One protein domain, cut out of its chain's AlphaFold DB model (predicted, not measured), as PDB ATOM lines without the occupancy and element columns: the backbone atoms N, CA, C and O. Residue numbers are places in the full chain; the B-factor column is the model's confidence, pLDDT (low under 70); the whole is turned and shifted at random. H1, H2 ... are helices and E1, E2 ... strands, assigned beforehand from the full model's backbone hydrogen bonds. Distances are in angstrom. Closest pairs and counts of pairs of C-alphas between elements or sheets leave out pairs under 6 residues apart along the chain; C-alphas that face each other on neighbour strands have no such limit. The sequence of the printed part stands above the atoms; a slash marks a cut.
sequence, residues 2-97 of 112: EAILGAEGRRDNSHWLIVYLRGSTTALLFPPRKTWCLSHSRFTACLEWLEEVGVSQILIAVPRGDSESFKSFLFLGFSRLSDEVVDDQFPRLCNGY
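This is residues 2 to 97 of the 112 residues of an uncharacterized protein of Hymenolepis diminuta (UniProt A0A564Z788). A small three-stranded sheet is the core of this rounded domain, and four helices stand around it, apart from one another. The longest helix, H2, bridges from E2 to E3 and grazes the sheet; H1 grazes it from a different side and H3 near the end of E3, while H4 is off the sheet altogether. The printed part has 96 residues with four named helices and three named strands, in the chain order H1 E1 E2 H2 E3 H3 H4. The sheet is mixed, in the order E1, E2, E3, and the class is mixed, helices and strands. The whole is compact, with a radius of gyration of the C-alphas of 13.1 A and spans of 32 by 32 by 28 A.

Begin at the inner strand E2, residues 26 to 30. Its antiparallel neighbour is the edge strand E1, residues 17 to 20, with which it forms a hairpin; look for N 19 and O 28, within hydrogen-bond range at 2.8 A. The other edge strand, E3, residues 57 to 63, is parallel to E2 at 22 degrees, and N 29 and O 59 are 2.8 A apart. H2, residues 40 to 52, lies between E2 and E3 in a strand-helix-strand unit, two parallel neighbour strands with a helix between them, and its crossover is right-handed. H2 is on the sheet but only grazes it, with residues 46 to 51; its C-alpha closest to E2 is that of Leu 50, 7.9 A from that of Ala 27. H1, residues 2 to 10, only grazes the sheet too, and the closest C-alphas of H1 and E1 are those of Glu 8 and Leu 17, 6.9 A apart. H3, residues 67 to 75, also only grazes it, with the C-alphas of Val 62 and Phe 70, the closest of E3 and H3, 6.4 A apart. H4, residues 83 to 89, is not on the sheet and is apart from H3. In H1, H2, H3 and H4 every O i to N i+4 pair is within hydrogen-bond range.

Find C-alpha 57 at (46.070, -48.069, -10.894); from there E3 runs 19.7 A to C-alpha 63. E2 measures 13.6 A and E1 9.7 A. H2 starts at C-alpha 40, (45.285, -32.976, 0.290), and runs 18.3 A. H1 is 12.1 A long, H3 12.4 A and H4 9.9 A, ending at C-alpha 89, (35.000, -49.848, -21.394).

The two C-alphas farthest apart are those of Ser 41 and Asp 88, at 33.8 A. The printed part has no cut, and no link is long. The mean pLDDT of the printed part is 82.9; look for values under 70 at residues 34 to 40 and residue 94.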
ATOM      1  N   GLU A   2      24.768 -49.832 -13.458       73.44
ATOM      2  CA  GLU A   2      23.613 -49.204 -12.777       73.44
ATOM      3  C   GLU A   2      23.740 -49.089 -11.256       73.44
ATOM      4  O   GLU A   2      23.417 -48.052 -10.693       73.44
ATOM      5  N   ALA A   3      24.265 -50.113 -10.582       78.69
ATOM      6  CA  ALA A   3      24.479 -50.054  -9.136       78.69
ATOM      7  C   ALA A   3      25.500 -48.973  -8.727       78.69
ATOM      8  O   ALA A   3      25.312 -48.314  -7.711       78.69
ATOM      9  N   ILE A   4      26.544 -48.756  -9.538       79.31
ATOM     10  CA  ILE A   4      27.574 -47.731  -9.296       79.31
ATOM     11  C   ILE A   4      26.973 -46.341  -9.499       79.31
ATOM     12  O   ILE A   4      27.095 -45.490  -8.628       79.31
ATOM     13  N   LEU A   5      26.270 -46.130 -10.615       75.56
ATOM     14  CA  LEU A   5      25.612 -44.853 -10.909       75.56
ATOM     15  C   LEU A   5      24.486 -44.547  -9.910       75.56
ATOM     16  O   LEU A   5      24.310 -43.402  -9.509       75.56
ATOM     17  N   GLY A   6      23.759 -45.570  -9.458       76.75
ATOM     18  CA  GLY A   6      22.753 -45.451  -8.408       76.75
ATOM     19  C   GLY A   6      23.357 -45.106  -7.046       76.75
ATOM     20  O   GLY A   6      22.805 -44.262  -6.339       76.75
ATOM     21  N   ALA A   7      24.495 -45.709  -6.685       78.62
ATOM     22  CA  ALA A   7      25.240 -45.349  -5.482       78.62
ATOM     23  C   ALA A   7      25.767 -43.911  -5.572       78.62
ATOM     24  O   ALA A   7      25.555 -43.127  -4.652       78.62
ATOM     25  N   GLU A   8      26.350 -43.535  -6.709       77.31
ATOM     26  CA  GLU A   8      26.846 -42.183  -6.966       77.31
ATOM     27  C   GLU A   8      25.723 -41.136  -6.936       77.31
ATOM     28  O   GLU A   8      25.892 -40.047  -6.395       77.31
ATOM     29  N   GLY A   9      24.541 -41.461  -7.461       75.50
ATOM     30  CA  GLY A   9      23.372 -40.583  -7.431       75.50
ATOM     31  C   GLY A   9      22.771 -40.373  -6.036       75.50
ATOM     32  O   GLY A   9      22.151 -39.340  -5.802       75.50
ATOM     33  N   ARG A  10      22.949 -41.331  -5.115       78.38
ATOM     34  CA  ARG A  10      22.405 -41.289  -3.741       78.38
ATOM     35  C   ARG A  10      23.427 -40.862  -2.688       78.38
ATOM     36  O   ARG A  10      23.053 -40.656  -1.536       78.38
ATOM     37  N   ARG A  11      24.705 -40.785  -3.059       80.50
ATOM     38  CA  ARG A  11      25.805 -40.468  -2.150       80.50
ATOM     39  C   ARG A  11      25.687 -39.034  -1.634       80.50
ATOM     40  O   ARG A  11      25.328 -38.119  -2.372       80.50
ATOM     41  N   ASP A  12      26.053 -38.844  -0.368       76.81
ATOM     42  CA  ASP A  12      26.253 -37.510   0.188       76.81
ATOM     43  C   ASP A  12      27.354 -36.758  -0.579       76.81
ATOM     44  O   ASP A  12      28.425 -37.291  -0.869       76.81
ATOM     45  N   ASN A  13      27.111 -35.485  -0.878       73.88
ATOM     46  CA  ASN A  13      28.000 -34.685  -1.716       73.88
ATOM     47  C   ASN A  13      29.398 -34.424  -1.113       73.88
ATOM     48  O   ASN A  13      30.234 -33.842  -1.806       73.88
ATOM     49  N   SER A  14      29.639 -34.794   0.147       74.25
ATOM     50  CA  SER A  14      30.908 -34.621   0.868       74.25
ATOM     51  C   SER A  14      31.769 -35.888   0.961       74.25
ATOM     52  O   SER A  14      32.925 -35.813   1.381       74.25
ATOM     53  N   HIS A  15      31.246 -37.048   0.568       78.19
ATOM     54  CA  HIS A  15      31.972 -38.317   0.649       78.19
ATOM     55  C   HIS A  15      32.675 -38.654  -0.654       78.19
ATOM     56  O   HIS A  15      32.286 -38.143  -1.693       78.19
ATOM     57  N   TRP A  16      33.669 -39.542  -0.608       83.56
ATOM     58  CA  TRP A  16      34.240 -40.231  -1.773       83.56
ATOM     59  C   TRP A  16      33.447 -41.506  -2.076       83.56
ATOM     60  O   TRP A  16      32.965 -42.163  -1.154       83.56
ATOM     61  N   LEU A  17      33.312 -41.863  -3.355       87.38
ATOM     62  CA  LEU A  17      32.846 -43.179  -3.777       87.38
ATOM     63  C   LEU A  17      34.044 -43.896  -4.362       87.38
ATOM     64  O   LEU A  17      34.625 -43.423  -5.336       87.38
ATOM     65  N   ILE A  18      34.389 -45.028  -3.770       87.81
ATOM     66  CA  ILE A  18      35.474 -45.875  -4.242       87.81
ATOM     67  C   ILE A  18      34.840 -47.169  -4.727       87.81
ATOM     68  O   ILE A  18      34.187 -47.884  -3.965       87.81
ATOM     69  N   VAL A  19      35.014 -47.453  -6.011       88.12
ATOM     70  CA  VAL A  19      34.617 -48.712  -6.628       88.12
ATOM     71  C   VAL A  19      35.879 -49.523  -6.848       88.12
ATOM     72  O   VAL A  19      36.679 -49.232  -7.736       88.12
ATOM     73  N   TYR A  20      36.041 -50.550  -6.025       83.50
ATOM     74  CA  TYR A  20      37.132 -51.506  -6.124       83.50
ATOM     75  C   TYR A  20      36.595 -52.856  -6.600       83.50
ATOM     76  O   TYR A  20      35.633 -53.394  -6.041       83.50
ATOM     77  N   LEU A  21      37.215 -53.406  -7.642       76.62
ATOM     78  CA  LEU A  21      36.938 -54.757  -8.116       76.62
ATOM     79  C   LEU A  21      37.874 -55.727  -7.404       76.62
ATOM     80  O   LEU A  21      39.088 -55.689  -7.586       76.62
ATOM     81  N   ARG A  22      37.301 -56.631  -6.607       76.50
ATOM     82  CA  ARG A  22      38.074 -57.644  -5.886       76.50
ATOM     83  C   ARG A  22      38.898 -58.490  -6.860       76.50
ATOM     84  O   ARG A  22      38.338 -59.084  -7.776       76.50
ATOM     85  N   GLY A  23      40.207 -58.570  -6.618       78.06
ATOM     86  CA  GLY A  23      41.148 -59.297  -7.481       78.06
ATOM     87  C   GLY A  23      41.669 -58.485  -8.672       78.06
ATOM     88  O   GLY A  23      42.426 -59.020  -9.475       78.06
ATOM     89  N   SER A  24      41.283 -57.213  -8.785       85.06
ATOM     90  CA  SER A  24      41.902 -56.241  -9.684       85.06
ATOM     91  C   SER A  24      42.899 -55.372  -8.916       85.06
ATOM     92  O   SER A  24      42.796 -55.219  -7.698       85.06
ATOM     93  N   THR A  25      43.838 -54.777  -9.646       90.62
ATOM     94  CA  THR A  25      44.741 -53.732  -9.154       90.62
ATOM     95  C   THR A  25      44.237 -52.329  -9.506       90.62
ATOM     96  O   THR A  25      44.966 -51.358  -9.321       90.62
ATOM     97  N   THR A  26      43.007 -52.202 -10.018       91.12
ATOM     98  CA  THR A  26      42.427 -50.930 -10.462       91.12
ATOM     99  C   THR A  26      41.249 -50.520  -9.579       91.12
ATOM    100  O   THR A  26      40.345 -51.317  -9.309       91.12
ATOM    101  N   ALA A  27      41.220 -49.252  -9.172       91.94
ATOM    102  CA  ALA A  27      40.085 -48.639  -8.484       91.94
ATOM    103  C   ALA A  27      39.520 -47.463  -9.290       91.94
ATOM    104  O   ALA A  27      40.270 -46.714  -9.911       91.94
ATOM    105  N   LEU A  28      38.196 -47.283  -9.259       91.25
ATOM    106  CA  LEU A  28      37.509 -46.117  -9.818       91.25
ATOM    107  C   LEU A  28      36.974 -45.243  -8.685       91.25
ATOM    108  O   LEU A  28      36.194 -45.700  -7.848       91.25
ATOM    109  N   LEU A  29      37.372 -43.978  -8.678       91.00
ATOM    110  CA  LEU A  29      37.026 -43.006  -7.653       91.00
ATOM    111  C   LEU A  29      36.106 -41.934  -8.232       91.00
ATOM    112  O   LEU A  29      36.337 -41.416  -9.327       91.00
ATOM    113  N   PHE A  30      35.104 -41.544  -7.449       88.81
ATOM    114  CA  PHE A  30      34.309 -40.347  -7.699       88.81
ATOM    115  C   PHE A  30      34.612 -39.326  -6.601       88.81
ATOM    116  O   PHE A  30      34.367 -39.615  -5.418       88.81
ATOM    117  N   PRO A  31      35.115 -38.133  -6.949       83.38
ATOM    118  CA  PRO A  31      35.367 -37.092  -5.970       83.38
ATOM    119  C   PRO A  31      34.044 -36.570  -5.376       83.38
ATOM    120  O   PRO A  31      32.971 -36.774  -5.961       83.38
ATOM    121  N   PRO A  32      34.077 -35.931  -4.197       79.50
ATOM    122  CA  PRO A  32      32.918 -35.256  -3.633       79.50
ATOM    123  C   PRO A  32      32.438 -34.117  -4.544       79.50
ATOM    124  O   PRO A  32      33.239 -33.424  -5.163       79.50
ATOM    125  N   ARG A  33      31.122 -33.881  -4.593       73.44
ATOM    126  CA  ARG A  33      30.503 -32.874  -5.479       73.44
ATOM    127  C   ARG A  33      30.510 -31.455  -4.916       73.44
ATOM    128  O   ARG A  33      30.295 -30.507  -5.662       73.44
ATOM    129  N   LYS A  34      30.646 -31.302  -3.594       63.22
ATOM    130  CA  LYS A  34      30.461 -30.014  -2.895       63.22
ATOM    131  C   LYS A  34      31.709 -29.476  -2.203       63.22
ATOM    132  O   LYS A  34      31.595 -28.567  -1.387       63.22
ATOM    133  N   THR A  35      32.895 -29.989  -2.508       54.91
ATOM    134  CA  THR A  35      34.111 -29.528  -1.829       54.91
ATOM    135  C   THR A  35      35.227 -29.227  -2.814       54.91
ATOM    136  O   THR A  35      35.932 -30.128  -3.252       54.91
ATOM    137  N   TRP A  36      35.440 -27.927  -3.033       51.31
ATOM    138  CA  TRP A  36      36.636 -27.310  -3.624       51.31
ATOM    139  C   TRP A  36      37.942 -27.586  -2.869       51.31
ATOM    140  O   TRP A  36      39.017 -27.175  -3.292       51.31
ATOM    141  N   CYS A  37      37.873 -28.306  -1.757       50.81
ATOM    142  CA  CYS A  37      39.039 -28.816  -1.075       50.81
ATOM    143  C   CYS A  37      38.940 -30.335  -1.062       50.81
ATOM    144  O   CYS A  37      38.426 -30.934  -0.115       50.81
ATOM    145  N   LEU A  38      39.517 -30.968  -2.084       57.75
ATOM    146  CA  LEU A  38      40.423 -32.078  -1.817       57.75
ATOM    147  C   LEU A  38      41.331 -31.614  -0.675       57.75
ATOM    148  O   LEU A  38      42.329 -30.943  -0.917       57.75
ATOM    149  N   SER A  39      40.965 -31.847   0.588       65.31
ATOM    150  CA  SER A  39      41.951 -31.671   1.647       65.31
ATOM    151  C   SER A  39      43.047 -32.657   1.277       65.31
ATOM    152  O   SER A  39      42.783 -33.862   1.316       65.31
ATOM    153  N   HIS A  40      44.200 -32.153   0.826       69.31
ATOM    154  CA  HIS A  40      45.285 -32.976   0.290       69.31
ATOM    155  C   HIS A  40      45.528 -34.185   1.199       69.31
ATOM    156  O   HIS A  40      45.564 -35.305   0.718       69.31
ATOM    157  N   SER A  41      45.485 -33.982   2.520       76.75
ATOM    158  CA  SER A  41      45.579 -35.037   3.533       76.75
ATOM    159  C   SER A  41      44.580 -36.194   3.388       76.75
ATOM    160  O   SER A  41      44.977 -37.347   3.485       76.75
ATOM    161  N   ARG A  42      43.286 -35.932   3.150       78.38
ATOM    162  CA  ARG A  42      42.278 -37.001   2.977       78.38
ATOM    163  C   ARG A  42      42.418 -37.718   1.644       78.38
ATOM    164  O   ARG A  42      42.102 -38.899   1.566       78.38
ATOM    165  N   PHE A  43      42.833 -37.000   0.602       81.81
ATOM    166  CA  PHE A  43      43.085 -37.622  -0.690       81.81
ATOM    167  C   PHE A  43      44.318 -38.517  -0.611       81.81
ATOM    168  O   PHE A  43      44.212 -39.690  -0.934       81.81
ATOM    169  N   THR A  44      45.426 -38.015  -0.067       84.56
ATOM    170  CA  THR A  44      46.645 -38.793   0.180       84.56
ATOM    171  C   THR A  44      46.363 -40.029   1.032       84.56
ATOM    172  O   THR A  44      46.665 -41.124   0.583       84.56
ATOM    173  N   ALA A  45      45.667 -39.899   2.166       85.75
ATOM    174  CA  ALA A  45      45.314 -41.055   2.999       85.75
ATOM    175  C   ALA A  45      44.439 -42.091   2.262       85.75
ATOM    176  O   ALA A  45      44.524 -43.288   2.520       85.75
ATOM    177  N   CYS A  46      43.585 -41.642   1.335       86.75
ATOM    178  CA  CYS A  46      42.811 -42.535   0.475       86.75
ATOM    179  C   CYS A  46      43.717 -43.287  -0.514       86.75
ATOM    180  O   CYS A  46      43.539 -44.488  -0.700       86.75
ATOM    181  N   LEU A  47      44.685 -42.597  -1.127       88.12
ATOM    182  CA  LEU A  47      45.657 -43.208  -2.037       88.12
ATOM    183  C   LEU A  47      46.544 -44.228  -1.314       88.12
ATOM    184  O   LEU A  47      46.682 -45.342  -1.804       88.12
ATOM    185  N   GLU A  48      47.063 -43.876  -0.136       89.12
ATOM    186  CA  GLU A  48      47.877 -44.762   0.711       89.12
ATOM    187  C   GLU A  48      47.099 -46.030   1.084       89.12
ATOM    188  O   GLU A  48      47.582 -47.143   0.894       89.12
ATOM    189  N   TRP A  49      45.847 -45.883   1.526       89.00
ATOM    190  CA  TRP A  49      44.999 -47.035   1.835       89.00
ATOM    191  C   TRP A  49      44.740 -47.926   0.609       89.00
ATOM    192  O   TRP A  49      44.714 -49.151   0.728       89.00
ATOM    193  N   LEU A  50      44.540 -47.332  -0.574       89.12
ATOM    194  CA  LEU A  50      44.364 -48.084  -1.820       89.12
ATOM    195  C   LEU A  50      45.630 -48.869  -2.187       89.12
ATOM    196  O   LEU A  50      45.535 -50.032  -2.587       89.12
ATOM    197  N   GLU A  51      46.797 -48.261  -2.010       89.19
ATOM    198  CA  GLU A  51      48.087 -48.914  -2.223       89.19
ATOM    199  C   GLU A  51      48.279 -50.110  -1.276       89.19
ATOM    200  O   GLU A  51      48.616 -51.206  -1.730       89.19
ATOM    201  N   GLU A  52      47.959 -49.955   0.014       88.88
ATOM    202  CA  GLU A  52      48.049 -51.031   1.015       88.88
ATOM    203  C   GLU A  52      47.183 -52.253   0.671       88.88
ATOM    204  O   GLU A  52      47.560 -53.391   0.962       88.88
ATOM    205  N   VAL A  53      46.028 -52.046   0.027       87.75
ATOM    206  CA  VAL A  53      45.147 -53.144  -0.415       87.75
ATOM    207  C   VAL A  53      45.509 -53.694  -1.803       87.75
ATOM    208  O   VAL A  53      44.780 -54.532  -2.342       87.75
ATOM    209  N   GLY A  54      46.640 -53.269  -2.373       87.25
ATOM    210  CA  GLY A  54      47.195 -53.794  -3.622       87.25
ATOM    211  C   GLY A  54      46.622 -53.164  -4.891       87.25
ATOM    212  O   GLY A  54      46.731 -53.752  -5.971       87.25
ATOM    213  N   VAL A  55      45.994 -51.989  -4.794       90.81
ATOM    214  CA  VAL A  55      45.659 -51.186  -5.975       90.81
ATOM    215  C   VAL A  55      46.943 -50.531  -6.473       90.81
ATOM    216  O   VAL A  55      47.691 -49.949  -5.701       90.81
ATOM    217  N   SER A  56      47.196 -50.622  -7.773       90.81
ATOM    218  CA  SER A  56      48.328 -49.971  -8.438       90.81
ATOM    219  C   SER A  56      47.886 -48.950  -9.480       90.81
ATOM    220  O   SER A  56      48.692 -48.123  -9.891       90.81
ATOM    221  N   GLN A  57      46.619 -48.977  -9.897       91.94
ATOM    222  CA  GLN A  57      46.070 -48.069 -10.894       91.94
ATOM    223  C   GLN A  57      44.793 -47.409 -10.384       91.94
ATOM    224  O   GLN A  57      43.891 -48.059  -9.850       91.94
ATOM    225  N   ILE A  58      44.686 -46.104 -10.599       92.50
ATOM    226  CA  ILE A  58      43.543 -45.314 -10.164       92.50
ATOM    227  C   ILE A  58      42.916 -44.640 -11.368       92.50
ATOM    228  O   ILE A  58      43.581 -43.944 -12.131       92.50
ATOM    229  N   LEU A  59      41.607 -44.821 -11.486       93.00
ATOM    230  CA  LEU A  59      40.740 -44.068 -12.368       93.00
ATOM    231  C   LEU A  59      39.960 -43.049 -11.535       93.00
ATOM    232  O   LEU A  59      39.393 -43.400 -10.504       93.00
ATOM    233  N   ILE A  60      39.883 -41.801 -11.983       91.81
ATOM    234  CA  ILE A  60      39.043 -40.767 -11.367       91.81
ATOM    235  C   ILE A  60      38.001 -40.307 -12.377       91.81
ATOM    236  O   ILE A  60      38.342 -39.854 -13.467       91.81
ATOM    237  N   ALA A  61      36.729 -40.390 -11.995       92.12
ATOM    238  CA  ALA A  61      35.612 -39.860 -12.765       92.12
ATOM    239  C   ALA A  61      35.318 -38.414 -12.349       92.12
ATOM    240  O   ALA A  61      34.651 -38.165 -11.344       92.12
ATOM    241  N   VAL A  62      35.795 -37.449 -13.135       89.62
ATOM    242  CA  VAL A  62      35.565 -36.014 -12.904       89.62
ATOM    243  C   VAL A  62      34.318 -35.566 -13.670       89.62
ATOM    244  O   VAL A  62      34.251 -35.818 -14.872       89.62
ATOM    245  N   PRO A  63      33.324 -34.911 -13.043       88.56
ATOM    246  CA  PRO A  63      32.146 -34.424 -13.758       88.56
ATOM    247  C   PRO A  63      32.513 -33.519 -14.943       88.56
ATOM    248  O   PRO A  63      33.343 -32.616 -14.819       88.56
ATOM    249  N   ARG A  64      31.877 -33.723 -16.103       86.25
ATOM    250  CA  ARG A  64      32.043 -32.823 -17.255       86.25
ATOM    251  C   ARG A  64      31.584 -31.414 -16.858       86.25
ATOM    252  O   ARG A  64      30.462 -31.233 -16.397       86.25
ATOM    253  N   GLY A  65      32.460 -30.427 -17.039       85.12
ATOM    254  CA  GLY A  65      32.234 -29.035 -16.627       85.12
ATOM    255  C   GLY A  65      32.980 -28.623 -15.354       85.12
ATOM    256  O   GLY A  65      33.174 -27.428 -15.139       85.12
ATOM    257  N   ASP A  66      33.487 -29.575 -14.562       86.56
ATOM    258  CA  ASP A  66      34.346 -29.284 -13.409       86.56
ATOM    259  C   ASP A  66      35.810 -29.104 -13.847       86.56
ATOM    260  O   ASP A  66      36.664 -29.988 -13.733       86.56
ATOM    261  N   SER A  67      36.085 -27.934 -14.428       86.00
ATOM    262  CA  SER A  67      37.409 -27.612 -14.968       86.00
ATOM    263  C   SER A  67      38.491 -27.444 -13.898       86.00
ATOM    264  O   SER A  67      39.672 -27.616 -14.206       86.00
ATOM    265  N   GLU A  68      38.113 -27.111 -12.663       85.94
ATOM    266  CA  GLU A  68      39.058 -26.917 -11.563       85.94
ATOM    267  C   GLU A  68      39.568 -28.261 -11.065       85.94
ATOM    268  O   GLU A  68      40.776 -28.493 -11.117       85.94
ATOM    269  N   SER A  69      38.666 -29.187 -10.715       84.00
ATOM    270  CA  SER A  69      39.052 -30.542 -10.311       84.00
ATOM    271  C   SER A  69      39.851 -31.240 -11.405       84.00
ATOM    272  O   SER A  69      40.879 -31.853 -11.125       84.00
ATOM    273  N   PHE A  70      39.428 -31.098 -12.666       89.12
ATOM    274  CA  PHE A  70      40.161 -31.650 -13.804       89.12
ATOM    275  C   PHE A  70      41.613 -31.159 -13.832       89.12
ATOM    276  O   PHE A  70      42.530 -31.976 -13.860       89.12
ATOM    277  N   LYS A  71      41.843 -29.840 -13.758       89.69
ATOM    278  CA  LYS A  71      43.200 -29.271 -13.734       89.69
ATOM    279  C   LYS A  71      43.990 -29.720 -12.509       89.69
ATOM    280  O   LYS A  71      45.156 -30.068 -12.660       89.69
ATOM    281  N   SER A  72      43.378 -29.737 -11.325       87.56
ATOM    282  CA  SER A  72      44.036 -30.188 -10.094       87.56
ATOM    283  C   SER A  72      44.559 -31.616 -10.221       87.56
ATOM    284  O   SER A  72      45.710 -31.868  -9.886       87.56
ATOM    285  N   PHE A  73      43.765 -32.540 -10.764       88.75
ATOM    286  CA  PHE A  73      44.226 -33.912 -10.973       88.75
ATOM    287  C   PHE A  73      45.301 -34.017 -12.061       88.75
ATOM    288  O   PHE A  73      46.240 -34.787 -11.888       88.75
ATOM    289  N   LEU A  74      45.236 -33.215 -13.130       91.25
ATOM    290  CA  LEU A  74      46.338 -33.155 -14.100       91.25
ATOM    291  C   LEU A  74      47.654 -32.704 -13.443       91.25
ATOM    292  O   LEU A  74      48.700 -33.290 -13.708       91.25
ATOM    293  N   PHE A  75      47.613 -31.703 -12.555       88.94
ATOM    294  CA  PHE A  75      48.791 -31.272 -11.789       88.94
ATOM    295  C   PHE A  75      49.315 -32.346 -10.831       88.94
ATOM    296  O   PHE A  75      50.508 -32.379 -10.558       88.94
ATOM    297  N   LEU A  76      48.442 -33.231 -10.349       86.50
ATOM    298  CA  LEU A  76      48.808 -34.387  -9.527       86.50
ATOM    299  C   LEU A  76      49.337 -35.572 -10.356       86.50
ATOM    300  O   LEU A  76      49.498 -36.656  -9.811       86.50
ATOM    301  N   GLY A  77      49.582 -35.398 -11.659       89.69
ATOM    302  CA  GLY A  77      50.156 -36.437 -12.518       89.69
ATOM    303  C   GLY A  77      49.133 -37.398 -13.125       89.69
ATOM    304  O   GLY A  77      49.510 -38.412 -13.711       89.69
ATOM    305  N   PHE A  78      47.835 -37.102 -13.028       92.81
ATOM    306  CA  PHE A  78      46.834 -37.879 -13.752       92.81
ATOM    307  C   PHE A  78      46.824 -37.516 -15.239       92.81
ATOM    308  O   PHE A  78      46.952 -36.357 -15.627       92.81
ATOM    309  N   SER A  79      46.571 -38.516 -16.078       94.44
ATOM    310  CA  SER A  79      46.406 -38.368 -17.522       94.44
ATOM    311  C   SER A  79      44.956 -38.591 -17.933       94.44
ATOM    312  O   SER A  79      44.262 -39.432 -17.371       94.44
ATOM    313  N   ARG A  80      44.469 -37.853 -18.933       94.38
ATOM    314  CA  ARG A  80      43.118 -38.058 -19.472       94.38
ATOM    315  C   ARG A  80      43.076 -39.306 -20.358       94.38
ATOM    316  O   ARG A  80      43.881 -39.424 -21.278       94.38
ATOM    317  N   LEU A  81      42.096 -40.180 -20.131       92.00
ATOM    318  CA  LEU A  81      41.764 -41.258 -21.066       92.00
ATOM    319  C   LEU A  81      40.968 -40.715 -22.261       92.00
ATOM    320  O   LEU A  81      40.185 -39.772 -22.117       92.00
ATOM    321  N   SER A  82      41.168 -41.308 -23.440       90.44
ATOM    322  CA  SER A  82      40.401 -40.939 -24.631       90.44
ATOM    323  C   SER A  82      38.932 -41.322 -24.472       90.44
ATOM    324  O   SER A  82      38.612 -42.374 -23.920       90.44
ATOM    325  N   ASP A  83      38.039 -40.476 -24.986       86.88
ATOM    326  CA  ASP A  83      36.594 -40.708 -24.892       86.88
ATOM    327  C   ASP A  83      36.202 -42.032 -25.582       86.88
ATOM    328  O   ASP A  83      35.369 -42.748 -25.048       86.88
ATOM    329  N   GLU A  84      36.890 -42.429 -26.663       88.44
ATOM    330  CA  GLU A  84      36.705 -43.729 -27.339       88.44
ATOM    331  C   GLU A  84      36.977 -44.929 -26.415       88.44
ATOM    332  O   GLU A  84      36.170 -45.849 -26.322       88.44
ATOM    333  N   VAL A  85      38.091 -44.908 -25.671       86.25
ATOM    334  CA  VAL A  85      38.436 -45.989 -24.731       86.25
ATOM    335  C   VAL A  85      37.441 -46.034 -23.576       86.25
ATOM    336  O   VAL A  85      37.082 -47.112 -23.097       86.25
ATOM    337  N   VAL A  86      36.989 -44.868 -23.107       86.50
ATOM    338  CA  VAL A  86      35.982 -44.805 -22.049       86.50
ATOM    339  C   VAL A  86      34.618 -45.259 -22.575       86.50
ATOM    340  O   VAL A  86      33.906 -45.924 -21.834       86.50
ATOM    341  N   ASP A  87      34.254 -44.979 -23.826       86.69
ATOM    342  CA  ASP A  87      32.992 -45.436 -24.420       86.69
ATOM    343  C   ASP A  87      32.966 -46.964 -24.538       86.69
ATOM    344  O   ASP A  87      31.971 -47.593 -24.172       86.69
ATOM    345  N   ASP A  88      34.081 -47.569 -24.948       86.00
ATOM    346  CA  ASP A  88      34.203 -49.022 -25.074       86.00
ATOM    347  C   ASP A  88      34.157 -49.735 -23.713       86.00
ATOM    348  O   ASP A  88      33.507 -50.773 -23.563       86.00
ATOM    349  N   GLN A  89      34.835 -49.187 -22.698       82.31
ATOM    350  CA  GLN A  89      35.000 -49.848 -21.394       82.31
ATOM    351  C   GLN A  89      33.953 -49.418 -20.353       82.31
ATOM    352  O   GLN A  89      33.574 -50.185 -19.462       82.31
ATOM    353  N   PHE A  90      33.461 -48.185 -20.456       80.81
ATOM    354  CA  PHE A  90      32.572 -47.524 -19.501       80.81
ATOM    355  C   PHE A  90      31.438 -46.723 -20.182       80.81
ATOM    356  O   PHE A  90      31.217 -45.553 -19.846       80.81
ATOM    357  N   PRO A  91      30.617 -47.347 -21.048       73.44
ATOM    358  CA  PRO A  91      29.690 -46.644 -21.945       73.44
ATOM    359  C   PRO A  91      28.663 -45.729 -21.252       73.44
ATOM    360  O   PRO A  91      28.149 -44.793 -21.854       73.44
ATOM    361  N   ARG A  92      28.327 -45.964 -19.973       77.31
ATOM    362  CA  ARG A  92      27.382 -45.100 -19.226       77.31
ATOM    363  C   ARG A  92      28.051 -43.970 -18.441       77.31
ATOM    364  O   ARG A  92      27.347 -43.089 -17.956       77.31
ATOM    365  N   LEU A  93      29.376 -43.986 -18.289       74.44
ATOM    366  CA  LEU A  93      30.126 -42.935 -17.591       74.44
ATOM    367  C   LEU A  93      30.510 -41.782 -18.531       74.44
ATOM    368  O   LEU A  93      30.526 -40.633 -18.087       74.44
ATOM    369  N   CYS A  94      30.715 -42.061 -19.822       67.00
ATOM    370  CA  CYS A  94      31.157 -41.082 -20.820       67.00
ATOM    371  C   CYS A  94      30.325 -39.808 -20.912       67.00
ATOM    372  O   CYS A  94      30.880 -38.722 -21.085       67.00
ATOM    373  N   ASN A  95      29.006 -39.913 -20.757       76.19
ATOM    374  CA  ASN A  95      28.115 -38.766 -20.932       76.19
ATOM    375  C   ASN A  95      28.184 -37.755 -19.778       76.19
ATOM    376  O   ASN A  95      27.851 -36.589 -19.971       76.19
ATOM    377  N   GLY A  96      28.608 -38.183 -18.586       84.38
ATOM    378  CA  GLY A  96      28.620 -37.337 -17.387       84.38
ATOM    379  C   GLY A  96      30.012 -36.978 -16.883       84.38
ATOM    380  O   GLY A  96      30.151 -35.996 -16.156       84.38
ATOM    381  N   TYR A  97      31.034 -37.748 -17.260       88.94
ATOM    382  CA  TYR A  97      32.357 -37.670 -16.652       88.94
ATOM    383  C   TYR A  97      33.476 -37.681 -17.693       88.94
ATOM    384  O   TYR A  97      33.358 -38.279 -18.761       88.94
TER     385      TYR A  97